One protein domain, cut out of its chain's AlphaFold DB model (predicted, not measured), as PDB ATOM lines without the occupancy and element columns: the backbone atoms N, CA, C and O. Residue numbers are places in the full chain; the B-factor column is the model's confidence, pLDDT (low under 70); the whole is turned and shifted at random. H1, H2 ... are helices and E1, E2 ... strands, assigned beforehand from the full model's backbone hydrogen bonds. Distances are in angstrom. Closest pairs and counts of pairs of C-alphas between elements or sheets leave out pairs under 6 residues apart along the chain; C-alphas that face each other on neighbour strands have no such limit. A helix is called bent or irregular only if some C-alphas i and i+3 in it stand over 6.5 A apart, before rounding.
ATOM      1  N   THR A 147      28.118 -34.757 -64.581       91.31
ATOM      2  CA  THR A 147      28.014 -33.473 -65.277       91.31
ATOM      3  C   THR A 147      29.386 -32.811 -65.343       91.31
ATOM      4  O   THR A 147      30.013 -32.550 -64.309       91.31
ATOM      5  N   PHE A 148      29.827 -32.480 -66.552       92.62
ATOM      6  CA  PHE A 148      31.045 -31.735 -66.852       92.62
ATOM      7  C   PHE A 148      30.719 -30.324 -67.343       92.62
ATOM      8  O   PHE A 148      29.706 -30.098 -68.001       92.62
ATOM      9  N   LEU A 149      31.614 -29.386 -67.044       94.31
ATOM     10  CA  LEU A 149      31.734 -28.105 -67.726       94.31
ATOM     11  C   LEU A 149      33.016 -28.124 -68.552       94.31
ATOM     12  O   LEU A 149      34.113 -28.232 -68.000       94.31
ATOM     13  N   ILE A 150      32.861 -28.008 -69.862       95.06
ATOM     14  CA  ILE A 150      33.934 -28.061 -70.845       95.06
ATOM     15  C   ILE A 150      34.036 -26.677 -71.474       95.06
ATOM     16  O   ILE A 150      33.105 -26.207 -72.128       95.06
ATOM     17  N   ARG A 151      35.153 -25.990 -71.236       94.44
ATOM     18  CA  ARG A 151      35.422 -24.671 -71.813       94.44
ATOM     19  C   ARG A 151      36.370 -24.820 -72.987       94.44
ATOM     20  O   ARG A 151      37.520 -25.194 -72.782       94.44
ATOM     21  N   ILE A 152      35.895 -24.500 -74.183       94.44
ATOM     22  CA  ILE A 152      36.671 -24.525 -75.422       94.44
ATOM     23  C   ILE A 152      36.945 -23.085 -75.835       94.44
ATOM     24  O   ILE A 152      36.021 -22.342 -76.164       94.44
ATOM     25  N   GLN A 153      38.209 -22.679 -75.836       93.06
ATOM     26  CA  GLN A 153      38.632 -21.354 -76.274       93.06
ATOM     27  C   GLN A 153      39.480 -21.478 -77.544       93.06
ATOM     28  O   GLN A 153      40.603 -21.972 -77.461       93.06
ATOM     29  N   PRO A 154      38.997 -21.039 -78.717       90.25
ATOM     30  CA  PRO A 154      39.796 -21.079 -79.932       90.25
ATOM     31  C   PRO A 154      41.004 -20.137 -79.824       90.25
ATOM     32  O   PRO A 154      40.918 -19.035 -79.276       90.25
ATOM     33  N   THR A 155      42.147 -20.576 -80.348       87.00
ATOM     34  CA  THR A 155      43.377 -19.770 -80.454       87.00
ATOM     35  C   THR A 155      43.441 -18.997 -81.773       87.00
ATOM     36  O   THR A 155      44.212 -18.044 -81.903       87.00
ATOM     37  N   ILE A 156      42.593 -19.372 -82.732       79.69
ATOM     38  CA  ILE A 156      42.413 -18.728 -84.034       79.69
ATOM     39  C   ILE A 156      41.064 -18.002 -84.104       79.69
ATOM     40  O   ILE A 156      40.140 -18.301 -83.349       79.69
ATOM     41  N   SER A 157      40.937 -17.021 -85.002       81.62
ATOM     42  CA  SER A 157      39.657 -16.326 -85.190       81.62
ATOM     43  C   SER A 157      38.685 -17.214 -85.963       81.62
ATOM     44  O   SER A 157      38.949 -17.579 -87.109       81.62
ATOM     45  N   ILE A 158      37.565 -17.554 -85.325       79.12
ATOM     46  CA  ILE A 158      36.491 -18.365 -85.899       79.12
ATOM     47  C   ILE A 158      35.220 -17.523 -85.882       79.12
ATOM     48  O   ILE A 158      34.815 -17.005 -84.839       79.12
ATOM     49  N   THR A 159      34.585 -17.374 -87.040       70.81
ATOM     50  CA  THR A 159      33.254 -16.774 -87.147       70.81
ATOM     51  C   THR A 159      32.191 -17.865 -87.071       70.81
ATOM     52  O   THR A 159      32.416 -19.005 -87.473       70.81
ATOM     53  N   ALA A 160      31.012 -17.518 -86.553       57.44
ATOM     54  CA  ALA A 160      29.909 -18.467 -86.371       57.44
ATOM     55  C   ALA A 160      29.358 -19.063 -87.682       57.44
ATOM     56  O   ALA A 160      28.619 -20.041 -87.643       57.44
ATOM     57  N   ASP A 161      29.731 -18.484 -88.822       56.66
ATOM     58  CA  ASP A 161      29.285 -18.869 -90.161       56.66
ATOM     59  C   ASP A 161      30.223 -19.927 -90.787       56.66
ATOM     60  O   ASP A 161      29.992 -20.399 -91.901       56.66
ATOM     61  N   GLY A 162      31.327 -20.246 -90.102       53.31
ATOM     62  CA  GLY A 162      32.413 -21.075 -90.606       53.31
ATOM     63  C   GLY A 162      32.175 -22.571 -90.416       53.31
ATOM     64  O   GLY A 162      31.873 -23.038 -89.322       53.31
ATOM     65  N   ASN A 163      32.416 -23.329 -91.485       63.06
ATOM     66  CA  ASN A 163      32.467 -24.792 -91.523       63.06
ATOM     67  C   ASN A 163      33.744 -25.317 -90.823       63.06
ATOM     68  O   ASN A 163      34.584 -25.959 -91.454       63.06
ATOM     69  N   HIS A 164      33.947 -24.944 -89.556       77.00
ATOM     70  CA  HIS A 164      35.172 -25.211 -88.803       77.00
ATOM     71  C   HIS A 164      35.070 -26.528 -88.013       77.00
ATOM     72  O   HIS A 164      34.056 -26.721 -87.339       77.00
ATOM     73  N   PRO A 165      36.111 -27.390 -87.995       73.75
ATOM     74  CA  PRO A 165      36.113 -28.659 -87.254       73.75
ATOM     75  C   PRO A 165      35.647 -28.546 -85.794       73.75
ATOM     76  O   PRO A 165      34.836 -29.344 -85.346       73.75
ATOM     77  N   LEU A 166      36.079 -27.502 -85.077       82.50
ATOM     78  CA  LEU A 166      35.644 -27.232 -83.695       82.50
ATOM     79  C   LEU A 166      34.123 -27.096 -83.519       82.50
ATOM     80  O   LEU A 166      33.607 -27.489 -82.480       82.50
ATOM     81  N   VAL A 167      33.397 -26.557 -84.505       81.62
ATOM     82  CA  VAL A 167      31.930 -26.445 -84.425       81.62
ATOM     83  C   VAL A 167      31.292 -27.832 -84.481       81.62
ATOM     84  O   VAL A 167      30.387 -28.109 -83.698       81.62
ATOM     85  N   PHE A 168      31.796 -28.705 -85.355       76.94
ATOM     86  CA  PHE A 168      31.320 -30.083 -85.490       76.94
ATOM     87  C   PHE A 168      31.658 -30.929 -84.268       76.94
ATOM     88  O   PHE A 168      30.785 -31.606 -83.746       76.94
ATOM     89  N   ILE A 169      32.879 -30.805 -83.741       78.94
ATOM     90  CA  ILE A 169      33.292 -31.499 -82.515       78.94
ATOM     91  C   ILE A 169      32.331 -31.184 -81.363       78.94
ATOM     92  O   ILE A 169      31.890 -32.083 -80.656       78.94
ATOM     93  N   ILE A 170      31.964 -29.912 -81.186       86.94
ATOM     94  CA  ILE A 170      31.047 -29.514 -80.113       86.94
ATOM     95  C   ILE A 170      29.649 -30.098 -80.341       86.94
ATOM     96  O   ILE A 170      29.041 -30.569 -79.385       86.94
ATOM     97  N   GLN A 171      29.161 -30.122 -81.585       82.94
ATOM     98  CA  GLN A 171      27.882 -30.755 -81.933       82.94
ATOM     99  C   GLN A 171      27.893 -32.268 -81.669       82.94
ATOM    100  O   GLN A 171      26.926 -32.801 -81.125       82.94
ATOM    101  N   ASP A 172      28.990 -32.953 -81.994       75.56
ATOM    102  CA  ASP A 172      29.145 -34.381 -81.715       75.56
ATOM    103  C   ASP A 172      29.153 -34.642 -80.204       75.56
ATOM    104  O   ASP A 172      28.494 -35.564 -79.726       75.56
ATOM    105  N   MET A 173      29.833 -33.792 -79.428       84.38
ATOM    106  CA  MET A 173      29.839 -33.882 -77.966       84.38
ATOM    107  C   MET A 173      28.468 -33.602 -77.347       84.38
ATOM    108  O   MET A 173      28.108 -34.228 -76.350       84.38
ATOM    109  N   GLU A 174      27.679 -32.691 -77.921       84.75
ATOM    110  CA  GLU A 174      26.303 -32.440 -77.481       84.75
ATOM    111  C   GLU A 174      25.422 -33.690 -77.606       84.75
ATOM    112  O   GLU A 174      24.506 -33.862 -76.800       84.75
ATOM    113  N   ALA A 175      25.721 -34.579 -78.560       79.56
ATOM    114  CA  ALA A 175      25.000 -35.830 -78.773       79.56
ATOM    115  C   ALA A 175      25.381 -36.953 -77.785       79.56
ATOM    116  O   ALA A 175      24.681 -37.966 -77.719       79.56
ATOM    117  N   LEU A 176      26.445 -36.785 -76.991       77.00
ATOM    118  CA  LEU A 176      26.928 -37.790 -76.030       77.00
ATOM    119  C   LEU A 176      26.097 -37.877 -74.741       77.00
ATOM    120  O   LEU A 176      26.388 -38.702 -73.870       77.00
ATOM    121  N   GLY A 177      25.085 -37.026 -74.572       85.94
ATOM    122  CA  GLY A 177      24.229 -37.039 -73.391       85.94
ATOM    123  C   GLY A 177      23.327 -35.817 -73.284       85.94
ATOM    124  O   GLY A 177      23.035 -35.146 -74.271       85.94
ATOM    125  N   THR A 178      22.870 -35.519 -72.067       90.94
ATOM    126  CA  THR A 178      22.102 -34.294 -71.810       90.94
ATOM    127  C   THR A 178      23.069 -33.122 -71.799       90.94
ATOM    128  O   THR A 178      23.975 -33.076 -70.967       90.94
ATOM    129  N   SER A 179      22.902 -32.180 -72.721       92.81
ATOM    130  CA  SER A 179      23.880 -31.118 -72.936       92.81
ATOM    131  C   SER A 179      23.253 -29.738 -73.104       92.81
ATOM    132  O   SER A 179      22.074 -29.584 -73.438       92.81
ATOM    133  N   ARG A 180      24.057 -28.705 -72.842       92.88
ATOM    134  CA  ARG A 180      23.732 -27.314 -73.157       92.88
ATOM    135  C   ARG A 180      25.000 -26.502 -73.375       92.88
ATOM    136  O   ARG A 180      25.832 -26.407 -72.475       92.88
ATOM    137  N   THR A 181      25.095 -25.855 -74.531       91.75
ATOM    138  CA  THR A 181      26.244 -25.019 -74.893       91.75
ATOM    139  C   THR A 181      25.918 -23.538 -74.796       91.75
ATOM    140  O   THR A 181      24.956 -23.048 -75.388       91.75
ATOM    141  N   GLN A 182      26.767 -22.803 -74.083       90.19
ATOM    142  CA  GLN A 182      26.794 -21.349 -74.089       90.19
ATOM    143  C   GLN A 182      27.895 -20.870 -75.037       90.19
ATOM    144  O   GLN A 182      29.062 -21.229 -74.893       90.19
ATOM    145  N   LEU A 183      27.529 -20.027 -76.001       90.50
ATOM    146  CA  LEU A 183      28.467 -19.455 -76.964       90.50
ATOM    147  C   LEU A 183      28.760 -17.997 -76.608       90.50
ATOM    148  O   LEU A 183      27.853 -17.163 -76.604       90.50
ATOM    149  N   LEU A 184      30.026 -17.686 -76.336       89.75
ATOM    150  CA  LEU A 184      30.497 -16.323 -76.119       89.75
ATOM    151  C   LEU A 184      31.101 -15.773 -77.407       89.75
ATOM    152  O   LEU A 184      31.971 -16.398 -78.015       89.75
ATOM    153  N   LYS A 185      30.654 -14.585 -77.815       89.44
ATOM    154  CA  LYS A 185      31.118 -13.894 -79.024       89.44
ATOM    155  C   LYS A 185      31.506 -12.459 -78.703       89.44
ATOM    156  O   LYS A 185      30.952 -11.853 -77.791       89.44
ATOM    157  N   LYS A 186      32.431 -11.909 -79.483       85.19
ATOM    158  CA  LYS A 186      32.709 -10.469 -79.498       85.19
ATOM    159  C   LYS A 186      31.587  -9.732 -80.228       85.19
ATOM    160  O   LYS A 186      30.890 -10.321 -81.053       85.19
ATOM    161  N   ASP A 187      31.520  -8.417 -80.038       82.88
ATOM    162  CA  ASP A 187      30.636  -7.537 -80.818       82.88
ATOM    163  C   ASP A 187      30.891  -7.637 -82.336       82.88
ATOM    164  O   ASP A 187      29.992  -7.400 -83.138       82.88
ATOM    165  N   SER A 188      32.109  -8.026 -82.740       81.62
ATOM    166  CA  SER A 188      32.486  -8.279 -84.137       81.62
ATOM    167  C   SER A 188      31.934  -9.590 -84.719       81.62
ATOM    168  O   SER A 188      32.099  -9.825 -85.912       81.62
ATOM    169  N   GLY A 189      31.309 -10.450 -83.907       81.12
ATOM    170  CA  GLY A 189      30.787 -11.760 -84.315       81.12
ATOM    171  C   GLY A 189      31.787 -12.920 -84.219       81.12
ATOM    172  O   GLY A 189      31.390 -14.074 -84.392       81.12
ATOM    173  N   GLU A 190      33.055 -12.642 -83.903       85.25
ATOM    174  CA  GLU A 190      34.075 -13.667 -83.640       85.25
ATOM    175  C   GLU A 190      33.769 -14.441 -82.355       85.25
ATOM    176  O   GLU A 190      33.378 -13.853 -81.341       85.25
ATOM    177  N   ILE A 191      34.000 -15.749 -82.380       88.62
ATOM    178  CA  ILE A 191      33.810 -16.624 -81.226       88.62
ATOM    179  C   ILE A 191      34.951 -16.417 -80.226       88.62
ATOM    180  O   ILE A 191      36.126 -16.475 -80.577       88.62
ATOM    181  N   ILE A 192      34.583 -16.159 -78.971       90.88
ATOM    182  CA  ILE A 192      35.507 -16.051 -77.837       90.88
ATOM    183  C   ILE A 192      35.718 -17.423 -77.214       90.88
ATOM    184  O   ILE A 192      36.856 -17.799 -76.960       90.88
ATOM    185  N   SER A 193      34.632 -18.144 -76.938       92.19
ATOM    186  CA  SER A 193      34.675 -19.475 -76.337       92.19
ATOM    187  C   SER A 193      33.313 -20.156 -76.400       92.19
ATOM    188  O   SER A 193      32.272 -19.496 -76.469       92.19
ATOM    189  N   TRP A 194      33.334 -21.477 -76.281       93.00
ATOM    190  CA  TRP A 194      32.175 -22.289 -75.948       93.00
ATOM    191  C   TRP A 194      32.294 -22.782 -74.511       93.00
ATOM    192  O   TRP A 194      33.369 -23.191 -74.072       93.00
ATOM    193  N   GLU A 195      31.186 -22.753 -73.785       94.38
ATOM    194  CA  GLU A 195      31.052 -23.368 -72.470       94.38
ATOM    195  C   GLU A 195      29.958 -24.435 -72.566       94.38
ATOM    196  O   GLU A 195      28.765 -24.131 -72.542       94.38
ATOM    197  N   LEU A 196      30.381 -25.683 -72.746       94.62
ATOM    198  CA  LEU A 196      29.515 -26.847 -72.882       94.62
ATOM    199  C   LEU A 196      29.301 -27.484 -71.510       94.62
ATOM    200  O   LEU A 196      30.245 -27.945 -70.868       94.62
ATOM    201  N   PHE A 197      28.049 -27.537 -71.074       94.50
ATOM    202  CA  PHE A 197      27.622 -28.405 -69.986       94.50
ATOM    203  C   PHE A 197      27.188 -29.739 -70.576       94.50
ATOM    204  O   PHE A 197      26.320 -29.756 -71.445       94.50
ATOM    205  N   LEU A 198      27.768 -30.838 -70.103       94.25
ATOM    206  CA  LEU A 198      27.474 -32.179 -70.599       94.25
ATOM    207  C   LEU A 198      27.309 -33.141 -69.427       94.25
ATOM    208  O   LEU A 198      28.256 -33.371 -68.679       94.25
ATOM    209  N   THR A 199      26.120 -33.719 -69.293       92.69
ATOM    210  CA  THR A 199      25.882 -34.878 -68.439       92.69
ATOM    211  C   THR A 199      25.997 -36.134 -69.281       92.69
ATOM    212  O   THR A 199      25.192 -36.356 -70.184       92.69
ATOM    213  N   THR A 200      26.976 -36.975 -68.970       89.06
ATOM    214  CA  THR A 200      27.244 -38.197 -69.727       89.06
ATOM    215  C   THR A 200      27.849 -39.283 -68.840       89.06
ATOM    216  O   THR A 200      28.348 -39.015 -67.743       89.06
ATOM    217  N   THR A 201      27.766 -40.527 -69.302       84.94
ATOM    218  CA  THR A 201      28.549 -41.652 -68.779       84.94
ATOM    219  C   THR A 201      29.899 -41.777 -69.482       84.94
ATOM    220  O   THR A 201      30.721 -42.564 -69.039       84.94
ATOM    221  N   THR A 202      30.131 -41.024 -70.563       79.19
ATOM    222  CA  THR A 202      31.397 -41.008 -71.298       79.19
ATOM    223  C   THR A 202      32.545 -40.518 -70.397       79.19
ATOM    224  O   THR A 202      32.448 -39.424 -69.826       79.19
ATOM    225  N   PRO A 203      33.643 -41.285 -70.261       79.00
ATOM    226  CA  PRO A 203      34.801 -40.887 -69.465       79.00
ATOM    227  C   PRO A 203      35.455 -39.600 -69.974       79.00
ATOM    228  O   PRO A 203      35.532 -39.360 -71.177       79.00
ATOM    229  N   GLN A 204      36.041 -38.807 -69.069       80.56
ATOM    230  CA  GLN A 204      36.733 -37.565 -69.444       80.56
ATOM    231  C   GLN A 204      37.840 -37.794 -70.491       80.56
ATOM    232  O   GLN A 204      37.991 -36.975 -71.388       80.56
ATOM    233  N   ALA A 205      38.566 -38.915 -70.426       72.69
ATOM    234  CA  ALA A 205      39.603 -39.251 -71.406       72.69
ATOM    235  C   ALA A 205      39.047 -39.430 -72.834       72.69
ATOM    236  O   ALA A 205      39.696 -39.054 -73.806       72.69
ATOM    237  N   GLU A 206      37.831 -39.969 -72.968       70.50
ATOM    238  CA  GLU A 206      37.158 -40.086 -74.264       70.50
ATOM    239  C   GLU A 206      36.698 -38.707 -74.752       70.50
ATOM    240  O   GLU A 206      36.900 -38.385 -75.917       70.50
ATOM    241  N   LEU A 207      36.200 -37.844 -73.857       81.12
ATOM    242  CA  LEU A 207      35.871 -36.448 -74.188       81.12
ATOM    243  C   LEU A 207      37.103 -35.660 -74.665       81.12
ATOM    244  O   LEU A 207      37.010 -34.889 -75.616       81.12
ATOM    245  N   GLU A 208      38.260 -35.873 -74.037       79.12
ATOM    246  CA  GLU A 208      39.538 -35.258 -74.419       79.12
ATOM    247  C   GLU A 208      39.985 -35.671 -75.828       79.12
ATOM    248  O   GLU A 208      40.497 -34.836 -76.577       79.12
ATOM    249  N   SER A 209      39.714 -36.918 -76.230       67.44
ATOM    250  CA  SER A 209      40.117 -37.446 -77.540       67.44
ATOM    251  C   SER A 209      39.505 -36.696 -78.734       67.44
ATOM    252  O   SER A 209      40.124 -36.623 -79.796       67.44
ATOM    253  N   TYR A 210      38.343 -36.059 -78.550       72.50
ATOM    254  CA  TYR A 210      37.667 -35.282 -79.594       72.50
ATOM    255  C   TYR A 210      38.494 -34.088 -80.093       72.50
ATOM    256  O   TYR A 210      38.317 -33.644 -81.227       72.50
ATOM    257  N   PHE A 211      39.406 -33.563 -79.268       76.12
ATOM    258  CA  PHE A 211      40.190 -32.369 -79.595       76.12
ATOM    259  C   PHE A 211      41.609 -32.669 -80.082       76.12
ATOM    260  O   PHE A 211      42.312 -31.736 -80.463       76.12
ATOM    261  N   LEU A 212      42.011 -33.942 -80.146       59.62
ATOM    262  CA  LEU A 212      43.375 -34.364 -80.484       59.62
ATOM    263  C   LEU A 212      43.866 -33.819 -81.841       59.62
ATOM    264  O   LEU A 212      45.018 -33.425 -82.001       59.62
ATOM    265  N   PHE A 213      42.977 -33.737 -82.834       52.41
ATOM    266  CA  PHE A 213      43.324 -33.244 -84.173       52.41
ATOM    267  C   PHE A 213      43.289 -31.709 -84.298       52.41
ATOM    268  O   PHE A 213      43.644 -31.176 -85.348       52.41
ATOM    269  N   VAL A 214      42.877 -30.997 -83.242       67.69
ATOM    270  CA  VAL A 214      42.691 -29.531 -83.203       67.69
ATOM    271  C   VAL A 214      43.351 -28.878 -81.978       67.69
ATOM    272  O   VAL A 214      43.061 -27.727 -81.648       67.69
ATOM    273  N   GLU A 215      44.285 -29.571 -81.319       68.56
ATOM    274  CA  GLU A 215      44.971 -29.099 -80.101       68.56
ATOM    275  C   GLU A 215      45.737 -27.783 -80.299       68.56
ATOM    276  O   GLU A 215      45.917 -27.007 -79.366       68.56
ATOM    277  N   ASN A 216      46.181 -27.497 -81.527       76.06
ATOM    278  CA  ASN A 216      46.885 -26.251 -81.847       76.06
ATOM    279  C   ASN A 216      45.933 -25.079 -82.152       76.06
ATOM    280  O   ASN A 216      46.372 -23.930 -82.245       76.06
ATOM    281  N   GLU A 217      44.637 -25.354 -82.307       80.12
ATOM    282  CA  GLU A 217      43.609 -24.391 -82.723       80.12
ATOM    283  C   GLU A 217      42.675 -23.985 -81.577       80.12
ATOM    284  O   GLU A 217      41.884 -23.046 -81.718       80.12
ATOM    285  N   CYS A 218      42.767 -24.652 -80.423       87.38
ATOM    286  CA  CYS A 218      41.992 -24.325 -79.236       87.38
ATOM    287  C   CYS A 218      42.696 -24.732 -77.938       87.38
ATOM    288  O   CYS A 218      43.538 -25.619 -77.902       87.38
ATOM    289  N   THR A 219      42.294 -24.090 -76.848       90.25
ATOM    290  CA  THR A 219      42.583 -24.521 -75.483       90.25
ATOM    291  C   THR A 219      41.298 -25.077 -74.891       90.25
ATOM    292  O   THR A 219      40.276 -24.385 -74.901       90.25
ATOM    293  N   VAL A 220      41.344 -26.290 -74.339       90.31
ATOM    294  CA  VAL A 220      40.183 -26.925 -73.704       90.31
ATOM    295  C   VAL A 220      40.431 -27.132 -72.214       90.31
ATOM    296  O   VAL A 220      41.507 -27.565 -71.805       90.31
ATOM    297  N   ASN A 221      39.439 -26.806 -71.386       91.56
ATOM    298  CA  ASN A 221      39.462 -27.055 -69.949       91.56
ATOM    299  C   ASN A 221      38.238 -27.871 -69.527       91.56
ATOM    300  O   ASN A 221      37.104 -27.446 -69.746       91.56
ATOM    301  N   TYR A 222      38.485 -29.007 -68.878       89.19
ATOM    302  CA  TYR A 222      37.459 -29.899 -68.349       89.19
ATOM    303  C   TYR A 222      37.332 -29.703 -66.841       89.19
ATOM    304  O   TYR A 222      38.303 -29.820 -66.096       89.19
ATOM    305  N   THR A 223      36.120 -29.421 -66.373       89.69
ATOM    306  CA  THR A 223      35.793 -29.363 -64.948       89.69
ATOM    307  C   THR A 223      34.637 -30.317 -64.662       89.69
ATOM    308  O   THR A 223      33.501 -30.048 -65.047       89.69
ATOM    309  N   LYS A 224      34.895 -31.421 -63.951       89.62
ATOM    310  CA  LYS A 224      33.827 -32.284 -63.420       89.62
ATOM    311  C   LYS A 224      33.073 -31.520 -62.327       89.62
ATOM    312  O   LYS A 224      33.657 -31.191 -61.296       89.62
ATOM    313  N   LEU A 225      31.799 -31.205 -62.558       89.00
ATOM    314  CA  LEU A 225      30.979 -30.422 -61.628       89.00
ATOM    315  C   LEU A 225      30.377 -31.299 -60.531       89.00
ATOM    316  O   LEU A 225      30.408 -30.938 -59.358       89.00
ATOM    317  N   THR A 226      29.805 -32.441 -60.914       84.56
ATOM    318  CA  THR A 226      29.104 -33.351 -59.998       84.56
ATOM    319  C   THR A 226      29.005 -34.763 -60.603       84.56
ATOM    320  O   THR A 226      28.903 -34.876 -61.825       84.56
ATOM    321  N   PRO A 227      29.034 -35.851 -59.807       85.81
ATOM    322  CA  PRO A 227      28.863 -37.232 -60.270       85.81
ATOM    323  C   PRO A 227      27.376 -37.622 -60.405       85.81
ATOM    324  O   PRO A 227      26.970 -38.714 -60.026       85.81
ATOM    325  N   CYS A 228      26.532 -36.698 -60.856       80.94
ATOM    326  CA  CYS A 228      25.126 -36.965 -61.151       80.94
ATOM    327  C   CYS A 228      24.614 -35.972 -62.196       80.94
ATOM    328  O   CYS A 228      25.321 -35.025 -62.550       80.94
ATOM    329  N   ASP A 229      23.388 -36.173 -62.684       87.44
ATOM    330  CA  ASP A 229      22.771 -35.252 -63.637       87.44
ATOM    331  C   ASP A 229      22.361 -33.942 -62.955       87.44
ATOM    332  O   ASP A 229      21.496 -33.933 -62.070       87.44
ATOM    333  N   LEU A 230      22.996 -32.839 -63.351       88.94
ATOM    334  CA  LEU A 230      22.689 -31.499 -62.864       88.94
ATOM    335  C   LEU A 230      21.479 -30.880 -63.586       88.94
ATOM    336  O   LEU A 230      20.831 -30.013 -63.004       88.94
ATOM    337  N   PHE A 231      21.119 -31.344 -64.792       88.44
ATOM    338  CA  PHE A 231      19.939 -30.866 -65.535       88.44
ATOM    339  C   PHE A 231      18.618 -31.270 -64.882       88.44
ATOM    340  O   PHE A 231      17.600 -30.622 -65.113       88.44
ATOM    341  N   GLU A 232      18.632 -32.279 -64.010       85.25
ATOM    342  CA  GLU A 232      17.480 -32.609 -63.170       85.25
ATOM    343  C   GLU A 232      17.177 -31.533 -62.113       85.25
ATOM    344  O   GLU A 232      16.082 -31.540 -61.555       85.25
ATOM    345  N   GLN A 233      18.105 -30.604 -61.829       86.88
ATOM    346  CA  GLN A 233      17.849 -29.487 -60.917       86.88
ATOM    347  C   GLN A 233      17.226 -28.296 -61.649       86.88
ATOM    348  O   GLN A 233      17.889 -27.675 -62.488       86.88
ATOM    349  N   PRO A 234      15.990 -27.899 -61.301       87.00
ATOM    350  CA  PRO A 234      15.334 -26.752 -61.921       87.00
ATOM    351  C   PRO A 234      16.136 -25.451 -61.783       87.00
ATOM    352  O   PRO A 234      16.166 -24.645 -62.712       87.00
ATOM    353  N   GLU A 235      16.819 -25.249 -60.654       88.50
ATOM    354  CA  GLU A 235      17.662 -24.079 -60.393       88.50
ATOM    355  C   GLU A 235      18.846 -24.000 -61.359       88.50
ATOM    356  O   GLU A 235      19.245 -22.904 -61.748       88.50
ATOM    357  N   PHE A 236      19.388 -25.148 -61.777       90.38
ATOM    358  CA  PHE A 236      20.461 -25.196 -62.763       90.38
ATOM    359  C   PHE A 236      19.955 -24.805 -64.149       90.38
ATOM    360  O   PHE A 236      20.549 -23.943 -64.790       90.38
ATOM    361  N   VAL A 237      18.827 -25.366 -64.591       88.56
ATOM    362  CA  VAL A 237      18.228 -25.009 -65.887       88.56
ATOM    363  C   VAL A 237      17.865 -23.520 -65.925       88.56
ATOM    364  O   VAL A 237      18.221 -22.829 -66.879       88.56
ATOM    365  N   ALA A 238      17.264 -22.999 -64.850       88.12
ATOM    366  CA  ALA A 238      16.939 -21.580 -64.717       88.12
ATOM    367  C   ALA A 238      18.191 -20.685 -64.711       88.12
ATOM    368  O   ALA A 238      18.184 -19.600 -65.296       88.12
ATOM    369  N   TYR A 239      19.281 -21.135 -64.082       89.25
ATOM    370  CA  TYR A 239      20.567 -20.447 -64.143       89.25
ATOM    371  C   TYR A 239      21.098 -20.386 -65.579       89.25
ATOM    372  O   TYR A 239      21.446 -19.298 -66.039       89.25
ATOM    373  N   LEU A 240      21.085 -21.505 -66.313       88.38
ATOM    374  CA  LEU A 240      21.514 -21.541 -67.713       88.38
ATOM    375  C   LEU A 240      20.651 -20.642 -68.612       88.38
ATOM    376  O   LEU A 240      21.182 -19.967 -69.490       88.38
ATOM    377  N   ASP A 241      19.341 -20.572 -68.369       87.50
ATOM    378  CA  ASP A 241      18.441 -19.647 -69.072       87.50
ATOM    379  C   ASP A 241      18.764 -18.174 -68.778       87.50
ATOM    380  O   ASP A 241      18.616 -17.315 -69.649       87.50
ATOM    381  N   SER A 242      19.234 -17.872 -67.563       87.50
ATOM    382  CA  SER A 242      19.574 -16.508 -67.143       87.50
ATOM    383  C   SER A 242      20.903 -15.986 -67.705       87.50
ATOM    384  O   SER A 242      21.125 -14.772 -67.703       87.50
ATOM    385  N   LEU A 243      21.785 -16.870 -68.191       82.94
ATOM    386  CA  LEU A 243      23.122 -16.500 -68.666       82.94
ATOM    387  C   LEU A 243      23.080 -15.661 -69.950       82.94
ATOM    388  O   LEU A 243      23.865 -14.719 -70.084       82.94
ATOM    389  N   GLY A 244      22.148 -15.928 -70.868       80.12
ATOM    390  CA  GLY A 244      22.030 -15.190 -72.129       80.12
ATOM    391  C   GLY A 244      23.292 -15.307 -72.994       80.12
ATOM    392  O   GLY A 244      23.506 -16.335 -73.621       80.12
ATOM    393  N   SER A 245      24.115 -14.250 -73.041       73.12
ATOM    394  CA  SER A 245      25.430 -14.234 -73.719       73.12
ATOM    395  C   SER A 245      26.604 -14.041 -72.748       73.12
ATOM    396  O   SER A 245      27.720 -13.743 -73.176       73.12
ATOM    397  N   ASN A 246      26.352 -14.143 -71.442       81.88
ATOM    398  CA  ASN A 246      27.360 -13.948 -70.403       81.88
ATOM    399  C   ASN A 246      28.133 -15.243 -70.121       81.88
ATOM    400  O   ASN A 246      27.626 -16.342 -70.338       81.88
ATOM    401  N   ALA A 247      29.351 -15.091 -69.599       83.06
ATOM    402  CA  ALA A 247      30.180 -16.209 -69.158       83.06
ATOM    403  C   ALA A 247      29.608 -16.876 -67.903       83.06
ATOM    404  O   ALA A 247      29.030 -16.215 -67.038       83.06
ATOM    405  N   VAL A 248      29.848 -18.176 -67.765       85.38
ATOM    406  CA  VAL A 248      29.500 -18.949 -66.576       85.38
ATOM    407  C   VAL A 248      30.350 -18.504 -65.387       85.38
ATOM    408  O   VAL A 248      31.567 -18.694 -65.342       85.38
ATOM    409  N   GLU A 249      29.677 -18.003 -64.355       85.81
ATOM    410  CA  GLU A 249      30.287 -17.639 -63.080       85.81
ATOM    411  C   GLU A 249      30.244 -18.822 -62.102       85.81
ATOM    412  O   GLU A 249      29.183 -19.202 -61.599       85.81
ATOM    413  N   MET A 250      31.408 -19.395 -61.777       82.56
ATOM    414  CA  MET A 250      31.483 -20.549 -60.870       82.56
ATOM    415  C   MET A 250      30.887 -20.260 -59.486       82.56
ATOM    416  O   MET A 250      30.265 -21.143 -58.909       82.56
ATOM    417  N   GLU A 251      31.013 -19.037 -58.965       84.12
ATOM    418  CA  GLU A 251      30.474 -18.648 -57.651       84.12
ATOM    419  C   GLU A 251      28.950 -18.818 -57.555       84.12
ATOM    420  O   GLU A 251      28.439 -19.224 -56.513       84.12
ATOM    421  N   LYS A 252      28.229 -18.569 -58.656       84.94
ATOM    422  CA  LYS A 252      26.771 -18.760 -58.744       84.94
ATOM    423  C   LYS A 252      26.390 -20.228 -58.932       84.94
ATOM    424  O   LYS A 252      25.304 -20.633 -58.530       84.94
ATOM    425  N   LEU A 253      27.294 -21.027 -59.502       86.19
ATOM    426  CA  LEU A 253      27.082 -22.443 -59.797       86.19
ATOM    427  C   LEU A 253      27.340 -23.361 -58.589       86.19
ATOM    428  O   LEU A 253      26.616 -24.333 -58.388       86.19
ATOM    429  N   GLN A 254      28.333 -23.032 -57.756       85.62
ATOM    430  CA  GLN A 254      28.687 -23.781 -56.540       85.62
ATOM    431  C   GLN A 254      27.495 -24.113 -55.617       85.62
ATOM    432  O   GLN A 254      27.364 -25.277 -55.236       85.62
ATOM    433  N   PRO A 255      26.596 -23.169 -55.259       85.25
ATOM    434  CA  PRO A 255      25.457 -23.494 -54.398       85.25
ATOM    435  C   PRO A 255      24.466 -24.470 -55.053       85.25
ATOM    436  O   PRO A 255      23.903 -25.313 -54.358       85.25
ATOM    437  N   ILE A 256      24.284 -24.403 -56.377       86.50
ATOM    438  CA  ILE A 256      23.391 -25.297 -57.131       86.50
ATOM    439  C   ILE A 256      23.974 -26.717 -57.174       86.50
ATOM    440  O   ILE A 256      23.270 -27.695 -56.925       86.50
ATOM    441  N   ILE A 257      25.284 -26.828 -57.414       85.69
ATOM    442  CA  ILE A 257      26.019 -28.099 -57.368       85.69
ATOM    443  C   ILE A 257      25.912 -28.730 -55.976       85.69
ATOM    444  O   ILE A 257      25.587 -29.910 -55.859       85.69
ATOM    445  N   ALA A 258      26.139 -27.947 -54.917       81.00
ATOM    446  CA  ALA A 258      26.047 -28.428 -53.542       81.00
ATOM    447  C   ALA A 258      24.636 -28.932 -53.194       81.00
ATOM    448  O   ALA A 258      24.500 -29.980 -52.562       81.00
ATOM    449  N   LEU A 259      23.590 -28.227 -53.644       79.81
ATOM    450  CA  LEU A 259      22.199 -28.649 -53.471       79.81
ATOM    451  C   LEU A 259      21.928 -29.981 -54.182       79.81
ATOM    452  O   LEU A 259      21.338 -30.889 -53.595       79.81
ATOM    453  N   ARG A 260      22.412 -30.128 -55.422       82.12
ATOM    454  CA  ARG A 260      22.268 -31.371 -56.183       82.12
ATOM    455  C   ARG A 260      22.965 -32.537 -55.494       82.12
ATOM    456  O   ARG A 260      22.333 -33.566 -55.271       82.12
ATOM    457  N   LEU A 261      24.225 -32.356 -55.112       77.50
ATOM    458  CA  LEU A 261      25.004 -33.361 -54.393       77.50
ATOM    459  C   LEU A 261      24.297 -33.814 -53.111       77.50
ATOM    460  O   LEU A 261      24.207 -35.010 -52.856       77.50
ATOM    461  N   ALA A 262      23.733 -32.876 -52.345       74.94
ATOM    462  CA  ALA A 262      22.991 -33.187 -51.125       74.94
ATOM    463  C   ALA A 262      21.673 -33.944 -51.375       74.94
ATOM    464  O   ALA A 262      21.233 -34.679 -50.502       74.94
ATOM    465  N   SER A 263      21.037 -33.763 -52.539       70.56
ATOM    466  CA  SER A 263      19.825 -34.507 -52.934       70.56
ATOM    467  C   SER A 263      20.104 -35.904 -53.502       70.56
ATOM    468  O   SER A 263      19.183 -36.706 -53.629       70.56
ATOM    469  N   PHE A 264      21.350 -36.152 -53.912       61.91
ATOM    470  CA  PHE A 264      21.799 -37.388 -54.552       61.91
ATOM    471  C   PHE A 264      22.431 -38.376 -53.556       61.91
ATOM    472  O   PHE A 264      22.343 -39.583 -53.776       61.91
ATOM    473  N   ALA A 265      23.055 -37.863 -52.487       52.44
ATOM    474  CA  ALA A 265      23.625 -38.638 -51.378       52.44
ATOM    475  C   ALA A 265      22.550 -39.206 -50.435       52.44
ATOM    476  O   ALA A 265      22.754 -40.343 -49.949       52.44
TER     477      ALA A 265
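What this domain is: This is residues 147 to 265 of the 265 residues of the protein "HPt domain-containing protein" of Azospira oryzae (UniProt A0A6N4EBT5). A twisted sheet of four strands has helix H1 running along the strands over one face; short H2 only grazes the sheet, near edge strand E4, and the helical hairpin of H3 and H4 grazes it too. The printed part has 119 residues, with named elements in the order E1 H1 E2 E3 H2 E4 H3 H4, of mixed class. The sheet runs E2 E3 E1 E4, all antiparallel. The whole is compact, with a radius of gyration of the C-alphas of 14.5 A and spans of 42 by 32 by 20 A.

How they stand to each other: E1, residues 147 to 154, is antiparallel to E4, residues 218 to 226, with N 149 and O 223 within hydrogen-bond range at 2.8 A. E1 is also antiparallel to E3, residues 191 to 200, with N 150 and O 196 at 2.8 A. H1, residues 165 to 174, lies over E3 and E1 at a height over the sheet of 9.1 A, making two layers, a helix on one face of a sheet. E2, residues 178 to 185, forms a hairpin with E3, with N 182 and O 195 at 2.9 A. E1, H1, E2 and E3, H2, E4 are split strand-helix-strand units, each with another strand between its two, and right-handed crossovers; H2 is residues 204 to 209. H3, residues 234 to 243, only just touches residues 253 to 256 of H4, residues 250 to 264, with 3 pairs of C-alphas within 8 A, the closest those of Phe 236 and Ile 256, 6.3 A. They run opposite ways at a shallow tilt of 16 degrees. Every O i to N i+4 pair is within hydrogen-bond range in H1, H2 and H3, and 9 of 11 in H4.

Where its parts are: E1 begins at C-alpha 147 (28.014, -33.473, -65.277). E3 is 25.3 A long, E4 24.9 A and H4 20.4 A. H4 ends at C-alpha 264 (21.799, -37.388, -54.552); it is only just irregular, with C-alphas 252 and 255 6.6 A apart.

The domain as a whole: The C-alphas farthest apart, of Ser 188 and Ala 265, are 45.5 A apart. The printed part has no cut and no long link. pLDDT is under 70 at residues 160 to 163, 209, 212 to 215 and 264 to 265.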